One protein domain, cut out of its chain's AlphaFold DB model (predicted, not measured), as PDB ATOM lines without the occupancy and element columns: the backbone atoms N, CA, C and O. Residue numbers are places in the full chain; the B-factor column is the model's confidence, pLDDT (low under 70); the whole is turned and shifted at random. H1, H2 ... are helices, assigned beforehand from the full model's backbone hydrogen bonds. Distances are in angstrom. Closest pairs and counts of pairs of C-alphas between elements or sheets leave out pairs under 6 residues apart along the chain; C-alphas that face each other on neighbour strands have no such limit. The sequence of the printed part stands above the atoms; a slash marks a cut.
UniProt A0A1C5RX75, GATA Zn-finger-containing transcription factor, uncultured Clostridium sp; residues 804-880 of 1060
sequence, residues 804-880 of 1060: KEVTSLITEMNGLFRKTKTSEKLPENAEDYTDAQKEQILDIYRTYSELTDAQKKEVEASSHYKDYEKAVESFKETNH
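This is residues 804 to 880 of the 1060 residues of the protein "GATA Zn-finger-containing transcription factor" of uncultured Clostridium sp (UniProt A0A1C5RX75). Two helices, H1 and H2, stand side by side as a helical hairpin, with the short H3 and the longer H4 packed over one side of it. H3 follows the first part of H1, while H4 starts near the last part of H1 and crosses toward H2. A wide loop, residues 818 to 834, swings out from the end of H1 and back to the start of H2. The printed part has 77 residues with four named helices, H1, H2, H3 and H4 in that order, and no named strand; the class is all helix. The whole is compact, with a radius of gyration of the C-alphas of 12.3 A and spans of 33 by 31 by 18 A.

H1, residues 804 to 817, and H2, residues 835 to 849, form a helical hairpin across a long link. They touch at a shallow tilt of 30 degrees and run opposite ways; their closest C-alphas, those of Leu 809 and Ile 844, are 6.5 A apart. H3, residues 853 to 860, touches H1 at residues 806 to 810 alone, running the same way at a shallow tilt of 27 degrees; the closest C-alphas, of Ile 810 and Val 859, are 6.2 A apart. H2 and H3 are close but not clearly touching, with the C-alphas of Tyr 848 and Lys 856 closest at 6.9 A. H4, residues 865 to 879, touches H1 with residues 865 to 868 alone, at a steep tilt of 68 degrees, only just short of about perpendicular; the closest C-alphas, of Phe 817 and Asp 867, are 7.0 A apart. H4 only just touches H2, with 3 pairs of C-alphas within 8 A, at a steep tilt of 64 degrees; the closest are those of Ile 841 and Val 872, 7.5 A apart. H3 and H4 are about perpendicular at 88 degrees and close but not clearly touching, with the C-alphas of Val 859 and Tyr 865 closest at 6.8 A. The packing is part aligned, part crossed: 2 of the 4 pairs of helices that touch are at a shallow tilt. In H1 every O i to N i+4 pair is within hydrogen-bond range; in H2 it is 10 of 11, in H3 3 of 4 and in H4 10 of 11.

H1 begins with C-alpha 804 at (-24.938, -1.878, 41.115) and is 19.8 A long from first to last C-alpha. H2 begins with C-alpha 835 at (-42.065, -20.710, 48.872) and is 20.6 A long. H3 measures 10.1 A. H4 is 20.7 A long and ends with C-alpha 879 at (-47.376, -23.496, 36.777).

The two C-alphas farthest apart, of Ser 823 and Thr 852, are 35.5 A apart. The printed part has no cut. The link from H1 to H2 is long, with 17 residues; those from H2 to H3 and from H3 to H4 are tight. The mean pLDDT of the printed part is 84.4, and the model's confidence is under 70 at residue 804 and residues 819 to 824.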
ATOM      1  N   LYS A 804     -24.576  -1.361  39.793       68.88
ATOM      2  CA  LYS A 804     -24.938  -1.878  41.115       68.88
ATOM      3  C   LYS A 804     -26.128  -2.844  41.074       68.88
ATOM      4  O   LYS A 804     -26.119  -3.803  41.833       68.88
ATOM      5  N   GLU A 805     -27.133  -2.606  40.233       74.12
ATOM      6  CA  GLU A 805     -28.326  -3.468  40.150       74.12
ATOM      7  C   GLU A 805     -27.967  -4.823  39.529       74.12
ATOM      8  O   GLU A 805     -28.258  -5.858  40.119       74.12
ATOM      9  N   VAL A 806     -27.193  -4.815  38.437       83.00
ATOM     10  CA  VAL A 806     -26.598  -6.025  37.840       83.00
ATOM     11  C   VAL A 806     -25.709  -6.766  38.843       83.00
ATOM     12  O   VAL A 806     -25.843  -7.973  39.017       83.00
ATOM     13  N   THR A 807     -24.846  -6.045  39.568       84.25
ATOM     14  CA  THR A 807     -23.998  -6.641  40.615       84.25
ATOM     15  C   THR A 807     -24.834  -7.270  41.739       84.25
ATOM     16  O   THR A 807     -24.450  -8.314  42.265       84.25
ATOM     17  N   SER A 808     -25.963  -6.656  42.113       83.62
ATOM     18  CA  SER A 808     -26.870  -7.158  43.156       83.62
ATOM     19  C   SER A 808     -27.539  -8.454  42.712       83.62
ATOM     20  O   SER A 808     -27.391  -9.464  43.390       83.62
ATOM     21  N   LEU A 809     -28.151  -8.447  41.525       88.81
ATOM     22  CA  LEU A 809     -28.828  -9.602  40.942       88.81
ATOM     23  C   LEU A 809     -27.873 -10.791  40.757       88.81
ATOM     24  O   LEU A 809     -28.159 -11.909  41.174       88.81
ATOM     25  N   ILE A 810     -26.666 -10.539  40.240       89.56
ATOM     26  CA  ILE A 810     -25.623 -11.568  40.141       89.56
ATOM     27  C   ILE A 810     -25.212 -12.071  41.537       89.56
ATOM     28  O   ILE A 810     -24.944 -13.260  41.697       89.56
ATOM     29  N   THR A 811     -25.157 -11.217  42.563       87.62
ATOM     30  CA  THR A 811     -24.844 -11.630  43.949       87.62
ATOM     31  C   THR A 811     -25.949 -12.498  44.556       87.62
ATOM     32  O   THR A 811     -25.649 -13.441  45.283       87.62
ATOM     33  N   GLU A 812     -27.202 -12.224  44.219       86.56
ATOM     34  CA  GLU A 812     -28.391 -12.950  44.669       86.56
ATOM     35  C   GLU A 812     -28.526 -14.324  44.010       86.56
ATOM     36  O   GLU A 812     -28.598 -15.335  44.705       86.56
ATOM     37  N   MET A 813     -28.378 -14.393  42.684       88.75
ATOM     38  CA  MET A 813     -28.250 -15.658  41.951       88.75
ATOM     39  C   MET A 813     -27.055 -16.480  42.466       88.75
ATOM     40  O   MET A 813     -27.149 -17.696  42.633       88.75
ATOM     41  N   ASN A 814     -25.927 -15.833  42.793       85.44
ATOM     42  CA  ASN A 814     -24.839 -16.503  43.510       85.44
ATOM     43  C   ASN A 814     -25.304 -17.018  44.887       85.44
ATOM     44  O   ASN A 814     -24.974 -18.143  45.236       85.44
ATOM     45  N   GLY A 815     -26.053 -16.250  45.678       83.94
ATOM     46  CA  GLY A 815     -26.561 -16.685  46.987       83.94
ATOM     47  C   GLY A 815     -27.478 -17.913  46.918       83.94
ATOM     48  O   GLY A 815     -27.341 -18.827  47.736       83.94
ATOM     49  N   LEU A 816     -28.361 -17.957  45.918       86.19
ATOM     50  CA  LEU A 816     -29.320 -19.039  45.703       86.19
ATOM     51  C   LEU A 816     -28.636 -20.332  45.224       86.19
ATOM     52  O   LEU A 816     -28.767 -21.378  45.865       86.19
ATOM     53  N   PHE A 817     -27.853 -20.260  44.141       84.31
ATOM     54  CA  PHE A 817     -27.321 -21.444  43.449       84.31
ATOM     55  C   PHE A 817     -25.942 -21.922  43.951       84.31
ATOM     56  O   PHE A 817     -25.593 -23.095  43.796       84.31
ATOM     57  N   ARG A 818     -25.131 -21.066  44.590       74.31
ATOM     58  CA  ARG A 818     -23.732 -21.380  44.949       74.31
ATOM     59  C   ARG A 818     -23.590 -22.071  46.310       74.31
ATOM     60  O   ARG A 818     -22.910 -21.564  47.207       74.31
ATOM     61  N   LYS A 819     -24.170 -23.262  46.467       63.59
ATOM     62  CA  LYS A 819     -24.044 -24.056  47.704       63.59
ATOM     63  C   LYS A 819     -23.308 -25.379  47.470       63.59
ATOM     64  O   LYS A 819     -23.496 -26.058  46.464       63.59
ATOM     65  N   THR A 820     -22.378 -25.694  48.375       54.25
ATOM     66  CA  THR A 820     -21.357 -26.744  48.181       54.25
ATOM     67  C   THR A 820     -21.718 -28.088  48.806       54.25
ATOM     68  O   THR A 820     -21.065 -29.082  48.490       54.25
ATOM     69  N   LYS A 821     -22.748 -28.145  49.658       55.25
ATOM     70  CA  LYS A 821     -23.333 -29.394  50.163       55.25
ATOM     71  C   LYS A 821     -24.607 -29.715  49.388       55.25
ATOM     72  O   LYS A 821     -25.401 -28.820  49.116       55.25
ATOM     73  N   THR A 822     -24.833 -30.993  49.089       56.22
ATOM     74  CA  THR A 822     -26.023 -31.458  48.358       56.22
ATOM     75  C   THR A 822     -27.324 -31.051  49.052       56.22
ATOM     76  O   THR A 822     -28.214 -30.532  48.395       56.22
ATOM     77  N   SER A 823     -27.386 -31.175  50.382       53.22
ATOM     78  CA  SER A 823     -28.551 -30.846  51.222       53.22
ATOM     79  C   SER A 823     -28.881 -29.350  51.342       53.22
ATOM     80  O   SER A 823     -29.743 -28.981  52.129       53.22
ATOM     81  N   GLU A 824     -28.135 -28.475  50.667       61.66
ATOM     82  CA  GLU A 824     -28.345 -27.022  50.703       61.66
ATOM     83  C   GLU A 824     -28.671 -26.452  49.310       61.66
ATOM     84  O   GLU A 824     -29.047 -25.281  49.200       61.66
ATOM     85  N   LYS A 825     -28.506 -27.250  48.247       72.50
ATOM     86  CA  LYS A 825     -28.826 -26.856  46.870       72.50
ATOM     87  C   LYS A 825     -30.330 -26.651  46.689       72.50
ATOM     88  O   LYS A 825     -31.133 -27.176  47.454       72.50
ATOM     89  N   LEU A 826     -30.682 -25.912  45.641       80.56
ATOM     90  CA  LEU A 826     -32.031 -25.949  45.090       80.56
ATOM     91  C   LEU A 826     -32.307 -27.365  44.521       80.56
ATOM     92  O   LEU A 826     -31.370 -27.959  43.970       80.56
ATOM     93  N   PRO A 827     -33.529 -27.912  44.660       84.25
ATOM     94  CA  PRO A 827     -33.958 -29.125  43.957       84.25
ATOM     95  C   PRO A 827     -33.901 -28.987  42.427       84.25
ATOM     96  O   PRO A 827     -33.674 -27.898  41.894       84.25
ATOM     97  N   GLU A 828     -34.115 -30.090  41.706       81.88
ATOM     98  CA  GLU A 828     -34.102 -30.073  40.234       81.88
ATOM     99  C   GLU A 828     -35.431 -29.562  39.635       81.88
ATOM    100  O   GLU A 828     -35.394 -28.904  38.598       81.88
ATOM    101  N   ASN A 829     -36.567 -29.748  40.324       83.50
ATOM    102  CA  ASN A 829     -37.910 -29.352  39.869       83.50
ATOM    103  C   ASN A 829     -38.566 -28.343  40.826       83.50
ATOM    104  O   ASN A 829     -38.350 -28.432  42.035       83.50
ATOM    105  N   ALA A 830     -39.418 -27.448  40.310       85.94
ATOM    106  CA  ALA A 830     -40.114 -26.448  41.123       85.94
ATOM    107  C   ALA A 830     -41.160 -27.027  42.101       85.94
ATOM    108  O   ALA A 830     -41.455 -26.376  43.104       85.94
ATOM    109  N   GLU A 831     -41.652 -28.261  41.882       81.69
ATOM    110  CA  GLU A 831     -42.547 -28.965  42.828       81.69
ATOM    111  C   GLU A 831     -41.925 -29.079  44.233       81.69
ATOM    112  O   GLU A 831     -42.625 -28.973  45.236       81.69
ATOM    113  N   ASP A 832     -40.599 -29.252  44.310       86.12
ATOM    114  CA  ASP A 832     -39.849 -29.427  45.558       86.12
ATOM    115  C   ASP A 832     -39.385 -28.090  46.190       86.12
ATOM    116  O   ASP A 832     -38.711 -28.094  47.227       86.12
ATOM    117  N   TYR A 833     -39.649 -26.936  45.561       85.06
ATOM    118  CA  TYR A 833     -39.145 -25.639  46.039       85.06
ATOM    119  C   TYR A 833     -39.967 -25.141  47.230       85.06
ATOM    120  O   TYR A 833     -41.196 -25.132  47.194       85.06
ATOM    121  N   THR A 834     -39.299 -24.632  48.269       81.75
ATOM    122  CA  THR A 834     -40.002 -23.904  49.338       81.75
ATOM    123  C   THR A 834     -40.434 -22.528  48.843       81.75
ATOM    124  O   THR A 834     -39.798 -21.945  47.967       81.75
ATOM    125  N   ASP A 835     -41.474 -21.941  49.421       75.69
ATOM    126  CA  ASP A 835     -42.065 -20.710  48.872       75.69
ATOM    127  C   ASP A 835     -41.120 -19.505  49.003       75.69
ATOM    128  O   ASP A 835     -41.066 -18.640  48.135       75.69
ATOM    129  N   ALA A 836     -40.232 -19.529  50.003       75.25
ATOM    130  CA  ALA A 836     -39.112 -18.594  50.115       75.25
ATOM    131  C   ALA A 836     -38.038 -18.765  49.015       75.25
ATOM    132  O   ALA A 836     -37.312 -17.817  48.729       75.25
ATOM    133  N   GLN A 837     -37.906 -19.951  48.407       85.88
ATOM    134  CA  GLN A 837     -37.091 -20.164  47.203       85.88
ATOM    135  C   GLN A 837     -37.849 -19.729  45.944       85.88
ATOM    136  O   GLN A 837     -37.238 -19.132  45.059       85.88
ATOM    137  N   LYS A 838     -39.165 -19.977  45.882       84.50
ATOM    138  CA  LYS A 838     -40.018 -19.549  44.765       84.50
ATOM    139  C   LYS A 838     -40.024 -18.026  44.619       84.50
ATOM    140  O   LYS A 838     -39.664 -17.505  43.568       84.50
ATOM    141  N   GLU A 839     -40.298 -17.315  45.709       82.94
ATOM    142  CA  GLU A 839     -40.304 -15.849  45.758       82.94
ATOM    143  C   GLU A 839     -38.919 -15.241  45.462       82.94
ATOM    144  O   GLU A 839     -38.827 -14.195  44.827       82.94
ATOM    145  N   GLN A 840     -37.818 -15.922  45.809       86.25
ATOM    146  CA  GLN A 840     -36.472 -15.495  45.391       86.25
ATOM    147  C   GLN A 840     -36.261 -15.593  43.871       86.25
ATOM    148  O   GLN A 840     -35.554 -14.766  43.300       86.25
ATOM    149  N   ILE A 841     -36.863 -16.572  43.194       89.62
ATOM    150  CA  ILE A 841     -36.769 -16.722  41.732       89.62
ATOM    151  C   ILE A 841     -37.662 -15.687  41.028       89.62
ATOM    152  O   ILE A 841     -37.247 -15.112  40.014       89.62
ATOM    153  N   LEU A 842     -38.826 -15.382  41.612       86.94
ATOM    154  CA  LEU A 842     -39.717 -14.306  41.176       86.94
ATOM    155  C   LEU A 842     -39.063 -12.923  41.356       86.94
ATOM    156  O   LEU A 842     -39.041 -12.156  40.399       86.94
ATOM    157  N   ASP A 843     -38.426 -12.602  42.490       85.88
ATOM    158  CA  ASP A 843     -37.760 -11.296  42.674       85.88
ATOM    159  C   ASP A 843     -36.516 -11.117  41.779       85.88
ATOM    160  O   ASP A 843     -36.290 -10.037  41.217       85.88
ATOM    161  N   ILE A 844     -35.768 -12.203  41.520       89.88
ATOM    162  CA  ILE A 844     -34.729 -12.218  40.478       89.88
ATOM    163  C   ILE A 844     -35.351 -11.871  39.112       89.88
ATOM    164  O   ILE A 844     -34.763 -11.082  38.369       89.88
ATOM    165  N   TYR A 845     -36.546 -12.379  38.782       91.62
ATOM    166  CA  TYR A 845     -37.240 -12.032  37.534       91.62
ATOM    167  C   TYR A 845     -37.754 -10.590  37.507       91.62
ATOM    168  O   TYR A 845     -37.481  -9.883  36.536       91.62
ATOM    169  N   ARG A 846     -38.433 -10.122  38.565       87.25
ATOM    170  CA  ARG A 846     -38.901  -8.729  38.707       87.25
ATOM    171  C   ARG A 846     -37.729  -7.756  38.514       87.25
ATOM    172  O   ARG A 846     -37.828  -6.794  37.755       87.25
ATOM    173  N   THR A 847     -36.571  -8.055  39.108       87.62
ATOM    174  CA  THR A 847     -35.351  -7.252  38.944       87.62
ATOM    175  C   THR A 847     -34.720  -7.389  37.551       87.62
ATOM    176  O   THR A 847     -34.266  -6.382  36.992       87.62
ATOM    177  N   TYR A 848     -34.678  -8.597  36.974       90.38
ATOM    178  CA  TYR A 848     -34.105  -8.875  35.651       90.38
ATOM    179  C   TYR A 848     -34.915  -8.249  34.511       90.38
ATOM    180  O   TYR A 848     -34.331  -7.660  33.598       90.38
ATOM    181  N   SER A 849     -36.245  -8.348  34.549       86.44
ATOM    182  CA  SER A 849     -37.150  -7.901  33.486       86.44
ATOM    183  C   SER A 849     -36.985  -6.403  33.192       86.44
ATOM    184  O   SER A 849     -36.877  -6.023  32.022       86.44
ATOM    185  N   GLU A 850     -36.812  -5.583  34.234       87.44
ATOM    186  CA  GLU A 850     -36.551  -4.137  34.169       87.44
ATOM    187  C   GLU A 850     -35.141  -3.739  33.664       87.44
ATOM    188  O   GLU A 850     -34.852  -2.545  33.511       87.44
ATOM    189  N   LEU A 851     -34.216  -4.682  33.445       87.62
ATOM    190  CA  LEU A 851     -32.872  -4.375  32.941       87.62
ATOM    191  C   LEU A 851     -32.869  -4.069  31.435       87.62
ATOM    192  O   LEU A 851     -33.608  -4.657  30.646       87.62
ATOM    193  N   THR A 852     -31.961  -3.184  31.009       89.25
ATOM    194  CA  THR A 852     -31.710  -2.945  29.575       89.25
ATOM    195  C   THR A 852     -30.977  -4.125  28.929       89.25
ATOM    196  O   THR A 852     -30.217  -4.817  29.601       89.25
ATOM    197  N   ASP A 853     -31.104  -4.322  27.612       90.69
ATOM    198  CA  ASP A 853     -30.497  -5.446  26.869       90.69
ATOM    199  C   ASP A 853     -28.979  -5.596  27.081       90.69
ATOM    200  O   ASP A 853     -28.424  -6.679  26.927       90.69
ATOM    201  N   ALA A 854     -28.285  -4.490  27.375       87.31
ATOM    202  CA  ALA A 854     -26.852  -4.481  27.659       87.31
ATOM    203  C   ALA A 854     -26.528  -4.997  29.072       87.31
ATOM    204  O   ALA A 854     -25.479  -5.598  29.272       87.31
ATOM    205  N   GLN A 855     -27.436  -4.772  30.026       89.81
ATOM    206  CA  GLN A 855     -27.355  -5.255  31.403       89.81
ATOM    207  C   GLN A 855     -27.846  -6.700  31.517       89.81
ATOM    208  O   GLN A 855     -27.206  -7.490  32.202       89.81
ATOM    209  N   LYS A 856     -28.919  -7.074  30.800       92.69
ATOM    210  CA  LYS A 856     -29.368  -8.473  30.692       92.69
ATOM    211  C   LYS A 856     -28.213  -9.363  30.223       92.69
ATOM    212  O   LYS A 856     -27.836 -10.273  30.949       92.69
ATOM    213  N   LYS A 857     -27.487  -8.954  29.174       92.81
ATOM    214  CA  LYS A 857     -26.266  -9.628  28.679       92.81
ATOM    215  C   LYS A 857     -25.098  -9.721  29.662       92.81
ATOM    216  O   LYS A 857     -24.227 -10.568  29.484       92.81
ATOM    217  N   GLU A 858     -25.046  -8.868  30.681       92.38
ATOM    218  CA  GLU A 858     -24.048  -8.955  31.754       92.38
ATOM    219  C   GLU A 858     -24.468  -9.987  32.819       92.38
ATOM    220  O   GLU A 858     -23.628 -10.732  33.323       92.38
ATOM    221  N   VAL A 859     -25.774 -10.103  33.087       92.31
ATOM    222  CA  VAL A 859     -26.374 -11.127  33.961       92.31
ATOM    223  C   VAL A 859     -26.367 -12.507  33.288       92.31
ATOM    224  O   VAL A 859     -25.940 -13.476  33.913       92.31
ATOM    225  N   GLU A 860     -26.729 -12.590  32.003       94.06
ATOM    226  CA  GLU A 860     -26.652 -13.783  31.136       94.06
ATOM    227  C   GLU A 860     -25.234 -14.384  31.092       94.06
ATOM    228  O   GLU A 860     -25.060 -15.596  30.977       94.06
ATOM    229  N   ALA A 861     -24.204 -13.535  31.201       91.94
ATOM    230  CA  ALA A 861     -22.797 -13.934  31.227       91.94
ATOM    231  C   ALA A 861     -22.297 -14.379  32.620       91.94
ATOM    232  O   ALA A 861     -21.122 -14.736  32.766       91.94
ATOM    233  N   SER A 862     -23.150 -14.351  33.650       90.75
ATOM    234  CA  SER A 862     -22.798 -14.764  35.012       90.75
ATOM    235  C   SER A 862     -22.816 -16.289  35.192       90.75
ATOM    236  O   SER A 862     -23.502 -17.026  34.485       90.75
ATOM    237  N   SER A 863     -22.059 -16.788  36.175       86.62
ATOM    238  CA  SER A 863     -21.805 -18.228  36.343       86.62
ATOM    239  C   SER A 863     -23.022 -19.079  36.717       86.62
ATOM    240  O   SER A 863     -22.944 -20.292  36.562       86.62
ATOM    241  N   HIS A 864     -24.108 -18.470  37.205       90.75
ATOM    242  CA  HIS A 864     -25.326 -19.168  37.640       90.75
ATOM    243  C   HIS A 864     -26.578 -18.778  36.837       90.75
ATOM    244  O   HIS A 864     -27.671 -19.238  37.156       90.75
ATOM    245  N   TYR A 865     -26.451 -17.998  35.754       91.56
ATOM    246  CA  TYR A 865     -27.600 -17.722  34.878       91.56
ATOM    247  C   TYR A 865     -28.168 -19.000  34.248       91.56
ATOM    248  O   TYR A 865     -29.376 -19.163  34.181       91.56
ATOM    249  N   LYS A 866     -27.312 -19.965  33.889       91.50
ATOM    250  CA  LYS A 866     -27.725 -21.289  33.385       91.50
ATOM    251  C   LYS A 866     -28.193 -22.277  34.466       91.50
ATOM    252  O   LYS A 866     -28.460 -23.433  34.150       91.50
ATOM    253  N   ASP A 867     -28.287 -21.835  35.717       90.19
ATOM    254  CA  ASP A 867     -28.988 -22.555  36.785       90.19
ATOM    255  C   ASP A 867     -30.328 -21.863  37.094       90.19
ATOM    256  O   ASP A 867     -31.344 -22.540  37.199       90.19
ATOM    257  N   TYR A 868     -30.358 -20.523  37.086       91.25
ATOM    258  CA  TYR A 868     -31.589 -19.722  37.110       91.25
ATOM    259  C   TYR A 868     -32.533 -20.025  35.936       91.25
ATOM    260  O   TYR A 868     -33.709 -20.276  36.156       91.25
ATOM    261  N   GLU A 869     -32.011 -20.082  34.710       91.00
ATOM    262  CA  GLU A 869     -32.775 -20.405  33.495       91.00
ATOM    263  C   GLU A 869     -33.479 -21.769  33.595       91.00
ATOM    264  O   GLU A 869     -34.617 -21.901  33.169       91.00
ATOM    265  N   LYS A 870     -32.852 -22.767  34.236       89.88
ATOM    266  CA  LYS A 870     -33.477 -24.081  34.480       89.88
ATOM    267  C   LYS A 870     -34.534 -24.044  35.577       89.88
ATOM    268  O   LYS A 870     -35.486 -24.807  35.509       89.88
ATOM    269  N   ALA A 871     -34.335 -23.218  36.603       90.25
ATOM    270  CA  ALA A 871     -35.320 -23.049  37.664       90.25
ATOM    271  C   ALA A 871     -36.582 -22.363  37.115       90.25
ATOM    272  O   ALA A 871     -37.687 -22.785  37.419       90.25
ATOM    273  N   VAL A 872     -36.412 -21.367  36.241       90.19
ATOM    274  CA  VAL A 872     -37.497 -20.737  35.471       90.19
ATOM    275  C   VAL A 872     -38.197 -21.741  34.543       90.19
ATOM    276  O   VAL A 872     -39.421 -21.809  34.539       90.19
ATOM    277  N   GLU A 873     -37.448 -22.577  33.814       88.06
ATOM    278  CA  GLU A 873     -38.035 -23.642  32.983       88.06
ATOM    279  C   GLU A 873     -38.843 -24.651  33.823       88.06
ATOM    280  O   GLU A 873     -39.941 -25.039  33.436       88.06
ATOM    281  N   SER A 874     -38.354 -25.046  35.007       89.12
ATOM    282  CA  SER A 874     -39.071 -26.001  35.864       89.12
ATOM    283  C   SER A 874     -40.311 -25.409  36.541       89.12
ATOM    284  O   SER A 874     -41.212 -26.171  36.878       89.12
ATOM    285  N   PHE A 875     -40.411 -24.079  36.660       86.94
ATOM    286  CA  PHE A 875     -41.678 -23.413  36.971       86.94
ATOM    287  C   PHE A 875     -42.693 -23.520  35.834       86.94
ATOM    288  O   PHE A 875     -43.875 -23.658  36.123       86.94
ATOM    289  N   LYS A 876     -42.280 -23.487  34.557       85.56
ATOM    290  CA  LYS A 876     -43.223 -23.667  33.439       85.56
ATOM    291  C   LYS A 876     -43.954 -25.011  33.563       85.56
ATOM    292  O   LYS A 876     -45.171 -25.078  33.430       85.56
ATOM    293  N   GLU A 877     -43.207 -26.065  33.887       84.81
ATOM    294  CA  GLU A 877     -43.739 -27.420  34.074       84.81
ATOM    295  C   GLU A 877     -44.726 -27.556  35.248       84.81
ATOM    296  O   GLU A 877     -45.608 -28.408  35.180       84.81
ATOM    297  N   THR A 878     -44.607 -26.737  36.303       86.88
ATOM    298  CA  THR A 878     -45.533 -26.765  37.454       86.88
ATOM    299  C   THR A 878     -46.686 -25.785  37.326       86.88
ATOM    300  O   THR A 878     -47.806 -26.095  37.705       86.88
ATOM    301  N   ASN A 879     -46.418 -24.590  36.807       92.94
ATOM    302  CA  ASN A 879     -47.376 -23.496  36.777       92.94
ATOM    303  C   ASN A 879     -48.362 -23.642  35.620       92.94
ATOM    304  O   ASN A 879     -49.478 -23.151  35.713       92.94
ATOM    305  N   HIS A 880     -47.984 -24.314  34.531       95.50
ATOM    306  CA  HIS A 880     -48.865 -24.539  33.378       95.50
ATOM    307  C   HIS A 880     -49.559 -25.907  33.429       95.50
ATOM    308  O   HIS A 880     -50.050 -26.367  32.402       95.50
TER     309      HIS A 880